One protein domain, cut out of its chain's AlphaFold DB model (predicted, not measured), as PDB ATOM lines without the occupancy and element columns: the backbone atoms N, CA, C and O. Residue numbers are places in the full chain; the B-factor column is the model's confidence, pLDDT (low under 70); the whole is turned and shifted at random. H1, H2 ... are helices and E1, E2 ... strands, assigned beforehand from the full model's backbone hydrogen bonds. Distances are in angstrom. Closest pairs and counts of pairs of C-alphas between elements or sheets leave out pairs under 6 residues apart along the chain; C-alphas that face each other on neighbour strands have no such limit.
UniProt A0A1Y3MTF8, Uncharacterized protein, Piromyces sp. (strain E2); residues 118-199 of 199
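Overview. This is residues 118 to 199 of the 199 residues of an uncharacterized protein of Piromyces sp. (strain E2) (UniProt A0A1Y3MTF8). Four short helices make a small body with few contacts between them: H3 and H4 pack side by side as a helical hairpin, H2 runs beside H4 the same way at a shallow tilt of 20 degrees, and H1 meets H3 at a slant near the starts of both. The short strand E1 passes between the start of H1 and the end part of H2, residues 128 to 133 stick out past the body, and a long tail, residues 185 to 199, trails from H4 to the last residue. The printed part has 82 residues, in the order H1, H2, E1, H3, H4, and its class is mostly helix. It is compact, with a radius of gyration of the C-alphas of 12.7 A, and spans 45 by 31 by 22 A.

Along the chain. H1 is residues 120 to 128, beginning at C-alpha 120 at (125.649, 278.486, 294.984), and measures 12.1 A. H2 is residues 136 to 145, 14.3 A long, and ends at C-alpha 145 at (110.976, 276.254, 289.383). E1 is residues 149 to 151. H3 is residues 162 to 168, 9.9 A long. H4, the longest helix, is residues 172 to 184, 18.4 A long, and ends at C-alpha 184 at (115.782, 266.204, 298.261).

Arrangement. Residues 118 to 119 form a short parallel pairing with residues 150 to 151 of E1; E1 pairs with no named strand. The closest C-alphas of H1 and E1, those of Leu 120 and Leu 150, are 5.7 A apart. H1 and H2 are near each other. H1 and H3 are close but not clearly touching, the C-alphas of Asn 121 and Pro 162 being closest at 5.6 A; they run the same way at a steep tilt of 45 degrees. The closest C-alphas of H2 and E1, those of Ala 143 and Ile 149, are 6.7 A apart. H2 and H4 are close but not clearly touching, with the C-alphas of Ile 136 and Tyr 174 closest at 6.9 A, and run the same way at a shallow tilt of 20 degrees. H3 and H4 touch and form a helical hairpin, opposite ways at a shallow tilt of 17 degrees; their closest C-alphas, those of Phe 166 and Val 175, are 6.0 A apart. H1 and H4 are apart, and so are H2 and H3. In H1, H2, H3 and H4 every O i to N i+4 pair is within hydrogen-bond range.

Size, cuts and confidence. The two C-alphas farthest apart, those of Lys 145 and Leu 199, are 44.9 A apart. The printed part has no cut and ends at residue 199, the chain's last residue. The links H2 to E1 and H3 to H4 are tight, and those from H1 to H2 and from E1 to H3 are short. The C-alphas of residues 185 to 199, which hold no named element, lie 10 to 28 A from the mean of the C-alphas. The mean pLDDT of the printed part is 76.6; residues 127 to 134, 169 to 170 and 191 to 199 of the model are under 70.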
ATOM      1  N   ILE A 118     124.785 275.503 288.710       77.56
ATOM      2  CA  ILE A 118     125.279 276.787 289.230       77.56
ATOM      3  C   ILE A 118     125.923 276.554 290.590       77.56
ATOM      4  O   ILE A 118     125.335 275.919 291.459       77.56
ATOM      5  N   ASN A 119     127.135 277.066 290.795       83.31
ATOM      6  CA  ASN A 119     127.760 277.045 292.114       83.31
ATOM      7  C   ASN A 119     127.068 278.070 293.019       83.31
ATOM      8  O   ASN A 119     127.207 279.268 292.776       83.31
ATOM      9  N   LEU A 120     126.374 277.604 294.065       85.62
ATOM     10  CA  LEU A 120     125.649 278.486 294.984       85.62
ATOM     11  C   LEU A 120     126.587 279.538 295.581       85.62
ATOM     12  O   LEU A 120     126.240 280.702 295.649       85.62
ATOM     13  N   ASN A 121     127.811 279.152 295.917       82.44
ATOM     14  CA  ASN A 121     128.794 280.070 296.475       82.44
ATOM     15  C   ASN A 121     129.194 281.210 295.534       82.44
ATOM     16  O   ASN A 121     129.344 282.332 295.993       82.44
ATOM     17  N   ASN A 122     129.340 280.950 294.231       78.12
ATOM     18  CA  ASN A 122     129.649 282.024 293.282       78.12
ATOM     19  C   ASN A 122     128.491 283.026 293.217       78.12
ATOM     20  O   ASN A 122     128.725 284.226 293.184       78.12
ATOM     21  N   LEU A 123     127.255 282.517 293.239       78.44
ATOM     22  CA  LEU A 123     126.059 283.349 293.276       78.44
ATOM     23  C   LEU A 123     126.009 284.187 294.563       78.44
ATOM     24  O   LEU A 123     125.714 285.372 294.500       78.44
ATOM     25  N   LEU A 124     126.330 283.599 295.721       78.06
ATOM     26  CA  LEU A 124     126.385 284.325 296.994       78.06
ATOM     27  C   LEU A 124     127.488 285.389 297.006       78.06
ATOM     28  O   LEU A 124     127.231 286.493 297.471       78.06
ATOM     29  N   ASP A 125     128.677 285.085 296.475       74.69
ATOM     30  CA  ASP A 125     129.770 286.053 296.347       74.69
ATOM     31  C   ASP A 125     129.314 287.252 295.488       74.69
ATOM     32  O   ASP A 125     129.388 288.393 295.941       74.69
ATOM     33  N   GLU A 126     128.746 286.994 294.299       71.06
ATOM     34  CA  GLU A 126     128.220 288.026 293.387       71.06
ATOM     35  C   GLU A 126     127.119 288.888 294.031       71.06
ATOM     36  O   GLU A 126     127.049 290.092 293.791       71.06
ATOM     37  N   LEU A 127     126.269 288.294 294.875       69.38
ATOM     38  CA  LEU A 127     125.210 289.011 295.592       69.38
ATOM     39  C   LEU A 127     125.739 289.789 296.805       69.38
ATOM     40  O   LEU A 127     125.229 290.871 297.099       69.38
ATOM     41  N   SER A 128     126.759 289.272 297.493       66.50
ATOM     42  CA  SER A 128     127.356 289.890 298.686       66.50
ATOM     43  C   SER A 128     128.140 291.167 298.386       66.50
ATOM     44  O   SER A 128     128.227 292.052 299.234       66.50
ATOM     45  N   GLU A 129     128.669 291.306 297.166       56.84
ATOM     46  CA  GLU A 129     129.348 292.527 296.712       56.84
ATOM     47  C   GLU A 129     128.369 293.699 296.492       56.84
ATOM     48  O   GLU A 129     128.796 294.843 296.328       56.84
ATOM     49  N   ILE A 130     127.057 293.427 296.470       52.59
ATOM     50  CA  ILE A 130     126.043 294.353 295.942       52.59
ATOM     51  C   ILE A 130     124.860 294.550 296.905       52.59
ATOM     52  O   ILE A 130     124.286 295.639 296.944       52.59
ATOM     53  N   THR A 131     124.489 293.536 297.692       53.56
ATOM     54  CA  THR A 131     123.293 293.539 298.554       53.56
ATOM     55  C   THR A 131     123.634 293.160 299.994       53.56
ATOM     56  O   THR A 131     124.467 292.287 300.232       53.56
ATOM     57  N   TYR A 132     122.984 293.812 300.964       50.66
ATOM     58  CA  TYR A 132     123.160 293.511 302.392       50.66
ATOM     59  C   TYR A 132     122.253 292.367 302.884       50.66
ATOM     60  O   TYR A 132     122.510 291.824 303.956       50.66
ATOM     61  N   GLU A 133     121.235 291.971 302.109       57.34
ATOM     62  CA  GLU A 133     120.231 290.982 302.520       57.34
ATOM     63  C   GLU A 133     119.601 290.292 301.290       57.34
ATOM     64  O   GLU A 133     118.500 290.609 300.870       57.34
ATOM     65  N   TYR A 134     120.307 289.363 300.640       67.88
ATOM     66  CA  TYR A 134     119.697 288.579 299.557       67.88
ATOM     67  C   TYR A 134     118.650 287.588 300.109       67.88
ATOM     68  O   TYR A 134     118.880 286.921 301.123       67.88
ATOM     69  N   ASP A 135     117.523 287.430 299.407       75.69
ATOM     70  CA  ASP A 135     116.504 286.428 299.740       75.69
ATOM     71  C   ASP A 135     116.947 285.030 299.267       75.69
ATOM     72  O   ASP A 135     116.831 284.647 298.096       75.69
ATOM     73  N   ILE A 136     117.490 284.253 300.205       80.94
ATOM     74  CA  ILE A 136     117.886 282.859 299.976       80.94
ATOM     75  C   ILE A 136     116.706 281.997 299.538       80.94
ATOM     76  O   ILE A 136     116.884 281.091 298.716       80.94
ATOM     77  N   GLU A 137     115.503 282.275 300.032       83.44
ATOM     78  CA  GLU A 137     114.303 281.545 299.639       83.44
ATOM     79  C   GLU A 137     114.020 281.731 298.159       83.44
ATOM     80  O   GLU A 137     113.824 280.742 297.443       83.44
ATOM     81  N   PHE A 138     114.130 282.963 297.670       83.94
ATOM     82  CA  PHE A 138     113.955 283.253 296.256       83.94
ATOM     83  C   PHE A 138     114.955 282.491 295.371       83.94
ATOM     84  O   PHE A 138     114.559 281.928 294.346       83.94
ATOM     85  N   ILE A 139     116.228 282.386 295.772       86.19
ATOM     86  CA  ILE A 139     117.253 281.622 295.034       86.19
ATOM     87  C   ILE A 139     116.849 280.149 294.897       86.19
ATOM     88  O   ILE A 139     116.862 279.592 293.792       86.19
ATOM     89  N   PHE A 140     116.469 279.508 296.005       86.19
ATOM     90  CA  PHE A 140     116.065 278.103 295.994       86.19
ATOM     91  C   PHE A 140     114.756 277.888 295.229       86.19
ATOM     92  O   PHE A 140     114.648 276.928 294.461       86.19
ATOM     93  N   GLN A 141     113.766 278.767 295.394       86.12
ATOM     94  CA  GLN A 141     112.502 278.697 294.659       86.12
ATOM     95  C   GLN A 141     112.721 278.863 293.152       86.12
ATOM     96  O   GLN A 141     112.191 278.073 292.368       86.12
ATOM     97  N   TYR A 142     113.529 279.843 292.733       83.50
ATOM     98  CA  TYR A 142     113.815 280.087 291.321       83.50
ATOM     99  C   TYR A 142     114.537 278.902 290.689       83.50
ATOM    100  O   TYR A 142     114.131 278.452 289.616       83.50
ATOM    101  N   ALA A 143     115.561 278.366 291.361       83.38
ATOM    102  CA  ALA A 143     116.297 277.208 290.872       83.38
ATOM    103  C   ALA A 143     115.385 275.979 290.723       83.38
ATOM    104  O   ALA A 143     115.362 275.364 289.660       83.38
ATOM    105  N   ASN A 144     114.565 275.684 291.740       84.75
ATOM    106  CA  ASN A 144     113.598 274.582 291.694       84.75
ATOM    107  C   ASN A 144     112.556 274.760 290.579       84.75
ATOM    108  O   ASN A 144     112.278 273.814 289.855       84.75
ATOM    109  N   LYS A 145     111.982 275.962 290.421       84.25
ATOM    110  CA  LYS A 145     110.976 276.254 289.383       84.25
ATOM    111  C   LYS A 145     111.539 276.120 287.966       84.25
ATOM    112  O   LYS A 145     110.787 275.912 287.019       84.25
ATOM    113  N   ASN A 146     112.846 276.305 287.820       76.56
ATOM    114  CA  ASN A 146     113.522 276.336 286.535       76.56
ATOM    115  C   ASN A 146     114.384 275.097 286.267       76.56
ATOM    116  O   ASN A 146     115.155 275.128 285.314       76.56
ATOM    117  N   ASP A 147     114.265 274.034 287.064       77.56
ATOM    118  CA  ASP A 147     115.058 272.804 286.920       77.56
ATOM    119  C   ASP A 147     116.578 273.056 286.885       77.56
ATOM    120  O   ASP A 147     117.339 272.349 286.224       77.56
ATOM    121  N   ILE A 148     117.029 274.090 287.603       81.44
ATOM    122  CA  ILE A 148     118.443 274.442 287.735       81.44
ATOM    123  C   ILE A 148     119.004 273.726 288.958       81.44
ATOM    124  O   ILE A 148     118.473 273.839 290.068       81.44
ATOM    125  N   ILE A 149     120.123 273.031 288.777       85.12
ATOM    126  CA  ILE A 149     120.799 272.341 289.873       85.12
ATOM    127  C   ILE A 149     121.756 273.320 290.557       85.12
ATOM    128  O   ILE A 149     122.734 273.781 289.964       85.12
ATOM    129  N   LEU A 150     121.513 273.611 291.836       87.50
ATOM    130  CA  LEU A 150     122.456 274.355 292.666       87.50
ATOM    131  C   LEU A 150     123.515 273.396 293.206       87.50
ATOM    132  O   LEU A 150     123.242 272.505 294.013       87.50
ATOM    133  N   ASN A 151     124.759 273.589 292.784       86.94
ATOM    134  CA  ASN A 151     125.894 272.906 293.369       86.94
ATOM    135  C   ASN A 151     126.255 273.550 294.705       86.94
ATOM    136  O   ASN A 151     126.917 274.586 294.764       86.94
ATOM    137  N   ILE A 152     125.853 272.875 295.774       88.25
ATOM    138  CA  ILE A 152     126.093 273.292 297.157       88.25
ATOM    139  C   ILE A 152     127.350 272.658 297.777       88.25
ATOM    140  O   ILE A 152     127.633 272.829 298.959       88.25
ATOM    141  N   SER A 153     128.097 271.887 296.984       85.00
ATOM    142  CA  SER A 153     129.285 271.133 297.410       85.00
ATOM    143  C   SER A 153     130.601 271.770 296.963       85.00
ATOM    144  O   SER A 153     131.673 271.238 297.246       85.00
ATOM    145  N   LYS A 154     130.550 272.891 296.235       84.94
ATOM    146  CA  LYS A 154     131.733 273.602 295.739       84.94
ATOM    147  C   LYS A 154     132.122 274.733 296.680       84.94
ATOM    148  O   LYS A 154     131.272 275.351 297.308       84.94
ATOM    149  N   LYS A 155     133.426 274.993 296.772       81.94
ATOM    150  CA  LYS A 155     133.975 276.092 297.572       81.94
ATOM    151  C   LYS A 155     133.898 277.417 296.807       81.94
ATOM    152  O   LYS A 155     133.955 277.392 295.575       81.94
ATOM    153  N   ASN A 156     133.770 278.531 297.523       78.69
ATOM    154  CA  ASN A 156     133.974 279.875 296.977       78.69
ATOM    155  C   ASN A 156     135.479 280.174 296.802       78.69
ATOM    156  O   ASN A 156     136.331 279.325 297.099       78.69
ATOM    157  N   LYS A 157     135.822 281.384 296.336       79.94
ATOM    158  CA  LYS A 157     137.226 281.820 296.172       79.94
ATOM    159  C   LYS A 157     138.005 281.833 297.495       79.94
ATOM    160  O   LYS A 157     139.212 281.614 297.484       79.94
ATOM    161  N   ASN A 158     137.307 281.995 298.619       78.19
ATOM    162  CA  ASN A 158     137.874 281.966 299.970       78.19
ATOM    163  C   ASN A 158     138.034 280.535 300.523       78.19
ATOM    164  O   ASN A 158     138.489 280.342 301.649       78.19
ATOM    165  N   GLY A 159     137.675 279.505 299.750       81.19
ATOM    166  CA  GLY A 159     137.768 278.108 300.172       81.19
ATOM    167  C   GLY A 159     136.630 277.645 301.091       81.19
ATOM    168  O   GLY A 159     136.716 276.555 301.666       81.19
ATOM    169  N   GLU A 160     135.563 278.431 301.213       82.00
ATOM    170  CA  GLU A 160     134.422 278.193 302.095       82.00
ATOM    171  C   GLU A 160     133.296 277.459 301.367       82.00
ATOM    172  O   GLU A 160     133.060 277.680 300.185       82.00
ATOM    173  N   TYR A 161     132.582 276.579 302.066       85.12
ATOM    174  CA  TYR A 161     131.376 275.918 301.554       85.12
ATOM    175  C   TYR A 161     130.123 276.761 301.835       85.12
ATOM    176  O   TYR A 161     130.128 277.491 302.827       85.12
ATOM    177  N   PRO A 162     129.022 276.601 301.073       84.69
ATOM    178  CA  PRO A 162     127.804 277.389 301.284       84.69
ATOM    179  C   PRO A 162     127.238 277.228 302.696       84.69
ATOM    180  O   PRO A 162     126.784 278.188 303.306       84.69
ATOM    181  N   ILE A 163     127.351 276.024 303.271       86.06
ATOM    182  CA  ILE A 163     126.934 275.780 304.656       86.06
ATOM    183  C   ILE A 163     127.758 276.591 305.664       86.06
ATOM    184  O   ILE A 163     127.212 277.061 306.660       86.06
ATOM    185  N   SER A 164     129.054 276.795 305.405       83.25
ATOM    186  CA  SER A 164     129.924 277.624 306.245       83.25
ATOM    187  C   SER A 164     129.539 279.097 306.148       83.25
ATOM    188  O   SER A 164     129.506 279.768 307.177       83.25
ATOM    189  N   VAL A 165     129.218 279.566 304.937       80.94
ATOM    190  CA  VAL A 165     128.743 280.933 304.682       80.94
ATOM    191  C   VAL A 165     127.434 281.173 305.441       80.94
ATOM    192  O   VAL A 165     127.359 282.075 306.270       80.94
ATOM    193  N   PHE A 166     126.433 280.301 305.289       80.44
ATOM    194  CA  PHE A 166     125.154 280.439 306.003       80.44
ATOM    195  C   PHE A 166     125.282 280.319 307.523       80.44
ATOM    196  O   PHE A 166     124.617 281.050 308.255       80.44
ATOM    197  N   SER A 167     126.188 279.468 308.012       79.44
ATOM    198  CA  SER A 167     126.459 279.354 309.451       79.44
ATOM    199  C   SER A 167     127.068 280.634 310.036       79.44
ATOM    200  O   SER A 167     126.848 280.933 311.209       79.44
ATOM    201  N   PHE A 168     127.824 281.405 309.245       74.88
ATOM    202  CA  PHE A 168     128.400 282.678 309.687       74.88
ATOM    203  C   PHE A 168     127.330 283.760 309.884       74.88
ATOM    204  O   PHE A 168     127.399 284.523 310.846       74.88
ATOM    205  N   HIS A 169     126.297 283.769 309.040       69.19
ATOM    206  CA  HIS A 169     125.199 284.739 309.106       69.19
ATOM    207  C   HIS A 169     124.178 284.469 310.232       69.19
ATOM    208  O   HIS A 169     123.201 285.200 310.350       69.19
ATOM    209  N   LYS A 170     124.399 283.454 311.088       61.25
ATOM    210  CA  LYS A 170     123.569 283.100 312.266       61.25
ATOM    211  C   LYS A 170     122.076 282.861 311.980       61.25
ATOM    212  O   LYS A 170     121.281 282.810 312.917       61.25
ATOM    213  N   ASN A 171     121.694 282.663 310.721       70.56
ATOM    214  CA  ASN A 171     120.325 282.340 310.346       70.56
ATOM    215  C   ASN A 171     120.172 280.820 310.175       70.56
ATOM    216  O   ASN A 171     120.568 280.243 309.159       70.56
ATOM    217  N   PHE A 172     119.611 280.167 311.195       79.88
ATOM    218  CA  PHE A 172     119.396 278.718 311.205       79.88
ATOM    219  C   PHE A 172     118.447 278.244 310.096       79.88
ATOM    220  O   PHE A 172     118.595 277.112 309.630       79.88
ATOM    221  N   GLU A 173     117.530 279.097 309.624       84.00
ATOM    222  CA  GLU A 173     116.603 278.745 308.541       84.00
ATOM    223  C   GLU A 173     117.344 278.505 307.221       84.00
ATOM    224  O   GLU A 173     117.083 277.520 306.536       84.00
ATOM    225  N   TYR A 174     118.368 279.298 306.897       85.00
ATOM    226  CA  TYR A 174     119.139 279.103 305.660       85.00
ATOM    227  C   TYR A 174     119.966 277.816 305.676       85.00
ATOM    228  O   TYR A 174     120.100 277.136 304.655       85.00
ATOM    229  N   VAL A 175     120.485 277.433 306.845       86.56
ATOM    230  CA  VAL A 175     121.159 276.139 307.018       86.56
ATOM    231  C   VAL A 175     120.163 274.994 306.825       86.56
ATOM    232  O   VAL A 175     120.469 274.034 306.116       86.56
ATOM    233  N   LYS A 176     118.962 275.105 307.402       87.88
ATOM    234  CA  LYS A 176     117.895 274.110 307.248       87.88
ATOM    235  C   LYS A 176     117.472 273.956 305.787       87.88
ATOM    236  O   LYS A 176     117.482 272.837 305.284       87.88
ATOM    237  N   MET A 177     117.214 275.056 305.080       88.19
ATOM    238  CA  MET A 177     116.862 275.042 303.655       88.19
ATOM    239  C   MET A 177     117.945 274.381 302.796       88.19
ATOM    240  O   MET A 177     117.640 273.575 301.916       88.19
ATOM    241  N   LEU A 178     119.222 274.666 303.073       87.88
ATOM    242  CA  LEU A 178     120.344 274.042 302.375       87.88
ATOM    243  C   LEU A 178     120.381 272.518 302.598       87.88
ATOM    244  O   LEU A 178     120.605 271.765 301.649       87.88
ATOM    245  N   LEU A 179     120.148 272.060 303.833       88.12
ATOM    246  CA  LEU A 179     120.102 270.636 304.186       88.12
ATOM    247  C   LEU A 179     118.893 269.926 303.562       88.12
ATOM    248  O   LEU A 179     119.038 268.822 303.036       88.12
ATOM    249  N   GLU A 180     117.721 270.558 303.569       89.94
ATOM    250  CA  GLU A 180     116.514 270.041 302.919       89.94
ATOM    251  C   GLU A 180     116.711 269.915 301.407       89.94
ATOM    252  O   GLU A 180     116.421 268.864 300.827       89.94
ATOM    253  N   TYR A 181     117.283 270.942 300.770       88.56
ATOM    254  CA  TYR A 181     117.621 270.903 299.349       88.56
ATOM    255  C   TYR A 181     118.616 269.781 299.039       88.56
ATOM    256  O   TYR A 181     118.436 269.043 298.067       88.56
ATOM    257  N   ALA A 182     119.647 269.613 299.868       88.06
ATOM    258  CA  ALA A 182     120.628 268.546 299.714       88.06
ATOM    259  C   ALA A 182     119.992 267.161 299.817       88.06
ATOM    260  O   ALA A 182     120.253 266.305 298.974       88.06
ATOM    261  N   ASN A 183     119.132 266.958 300.815       88.81
ATOM    262  CA  ASN A 183     118.434 265.698 301.027       88.81
ATOM    263  C   ASN A 183     117.514 265.372 299.842       88.81
ATOM    264  O   ASN A 183     117.623 264.297 299.249       88.81
ATOM    265  N   LYS A 184     116.685 266.338 299.417       87.56
ATOM    266  CA  LYS A 184     115.782 266.204 298.261       87.56
ATOM    267  C   LYS A 184     116.534 265.809 296.988       87.56
ATOM    268  O   LYS A 184     116.070 264.950 296.242       87.56
ATOM    269  N   ASN A 185     117.698 266.411 296.755       83.00
ATOM    270  CA  ASN A 185     118.496 266.201 295.546       83.00
ATOM    271  C   ASN A 185     119.605 265.147 295.709       83.00
ATOM    272  O   ASN A 185     120.410 264.961 294.798       83.00
ATOM    273  N   LYS A 186     119.667 264.452 296.856       86.88
ATOM    274  CA  LYS A 186     120.697 263.449 297.190       86.88
ATOM    275  C   LYS A 186     122.134 263.974 297.035       86.88
ATOM    276  O   LYS A 186     123.041 263.242 296.639       86.88
ATOM    277  N   ILE A 187     122.354 265.248 297.358       85.94
ATOM    278  CA  ILE A 187     123.664 265.899 297.297       85.94
ATOM    279  C   ILE A 187     124.379 265.702 298.634       85.94
ATOM    280  O   ILE A 187     123.863 266.055 299.693       85.94
ATOM    281  N   LYS A 188     125.610 265.188 298.599       84.38
ATOM    282  CA  LYS A 188     126.458 265.102 299.792       84.38
ATOM    283  C   LYS A 188     127.040 266.482 300.113       84.38
ATOM    284  O   LYS A 188     127.846 267.005 299.343       84.38
ATOM    285  N   ILE A 189     126.668 267.056 301.257       78.00
ATOM    286  CA  ILE A 189     127.281 268.296 301.750       78.00
ATOM    287  C   ILE A 189     128.594 267.970 302.461       78.00
ATOM    288  O   ILE A 189     128.672 267.041 303.265       78.00
ATOM    289  N   ASN A 190     129.626 268.765 302.180       73.00
ATOM    290  CA  ASN A 190     130.842 268.772 302.977       73.00
ATOM    291  C   ASN A 190     130.772 269.900 304.012       73.00
ATOM    292  O   ASN A 190     130.715 271.072 303.650       73.00
ATOM    293  N   ILE A 191     130.778 269.529 305.291       69.25
ATOM    294  CA  ILE A 191     130.754 270.459 306.431       69.25
ATOM    295  C   ILE A 191     132.146 270.690 307.031       69.25
ATOM    296  O   ILE A 191     132.307 271.499 307.944       69.25
ATOM    297  N   ASN A 192     133.169 269.988 306.534       63.66
ATOM    298  CA  ASN A 192     134.510 270.073 307.090       63.66
ATOM    299  C   ASN A 192     135.150 271.416 306.711       63.66
ATOM    300  O   ASN A 192     135.453 271.680 305.543       63.66
ATOM    301  N   ARG A 193     135.397 272.262 307.718       55.25
ATOM    302  CA  ARG A 193     136.255 273.446 307.599       55.25
ATOM    303  C   ARG A 193     137.709 272.992 307.496       55.25
ATOM    304  O   ARG A 193     138.271 272.520 308.475       55.25
ATOM    305  N   TYR A 194     138.347 273.217 306.351       52.47
ATOM    306  CA  TYR A 194     139.800 273.383 306.346       52.47
ATOM    307  C   TYR A 194     140.074 274.861 306.597       52.47
ATOM    308  O   TYR A 194     139.841 275.688 305.718       52.47
ATOM    309  N   ARG A 195     140.521 275.201 307.809       48.59
ATOM    310  CA  ARG A 195     141.164 276.494 308.045       48.59
ATOM    311  C   ARG A 195     142.518 276.454 307.336       48.59
ATOM    312  O   ARG A 195     143.425 275.777 307.804       48.59
ATOM    313  N   MET A 196     142.660 277.157 306.216       45.72
ATOM    314  CA  MET A 196     143.991 277.582 305.772       45.72
ATOM    315  C   MET A 196     144.473 278.601 306.812       45.72
ATOM    316  O   MET A 196     143.912 279.689 306.888       45.72
ATOM    317  N   GLY A 197     145.411 278.214 307.682       50.75
ATOM    318  CA  GLY A 197     145.965 279.113 308.706       50.75
ATOM    319  C   GLY A 197     146.280 278.512 310.080       50.75
ATOM    320  O   GLY A 197     146.428 279.268 311.032       50.75
ATOM    321  N   GLN A 198     146.371 277.189 310.226       37.88
ATOM    322  CA  GLN A 198     147.069 276.584 311.368       37.88
ATOM    323  C   GLN A 198     148.161 275.656 310.830       37.88
ATOM    324  O   GLN A 198     147.917 274.474 310.596       37.88
ATOM    325  N   LEU A 199     149.326 276.244 310.563       38.97
ATOM    326  CA  LEU A 199     150.629 275.582 310.516       38.97
ATOM    327  C   LEU A 199     151.532 276.318 311.503       38.97
ATOM    328  O   LEU A 199     151.437 277.567 311.524       38.97
TER     329      LEU A 199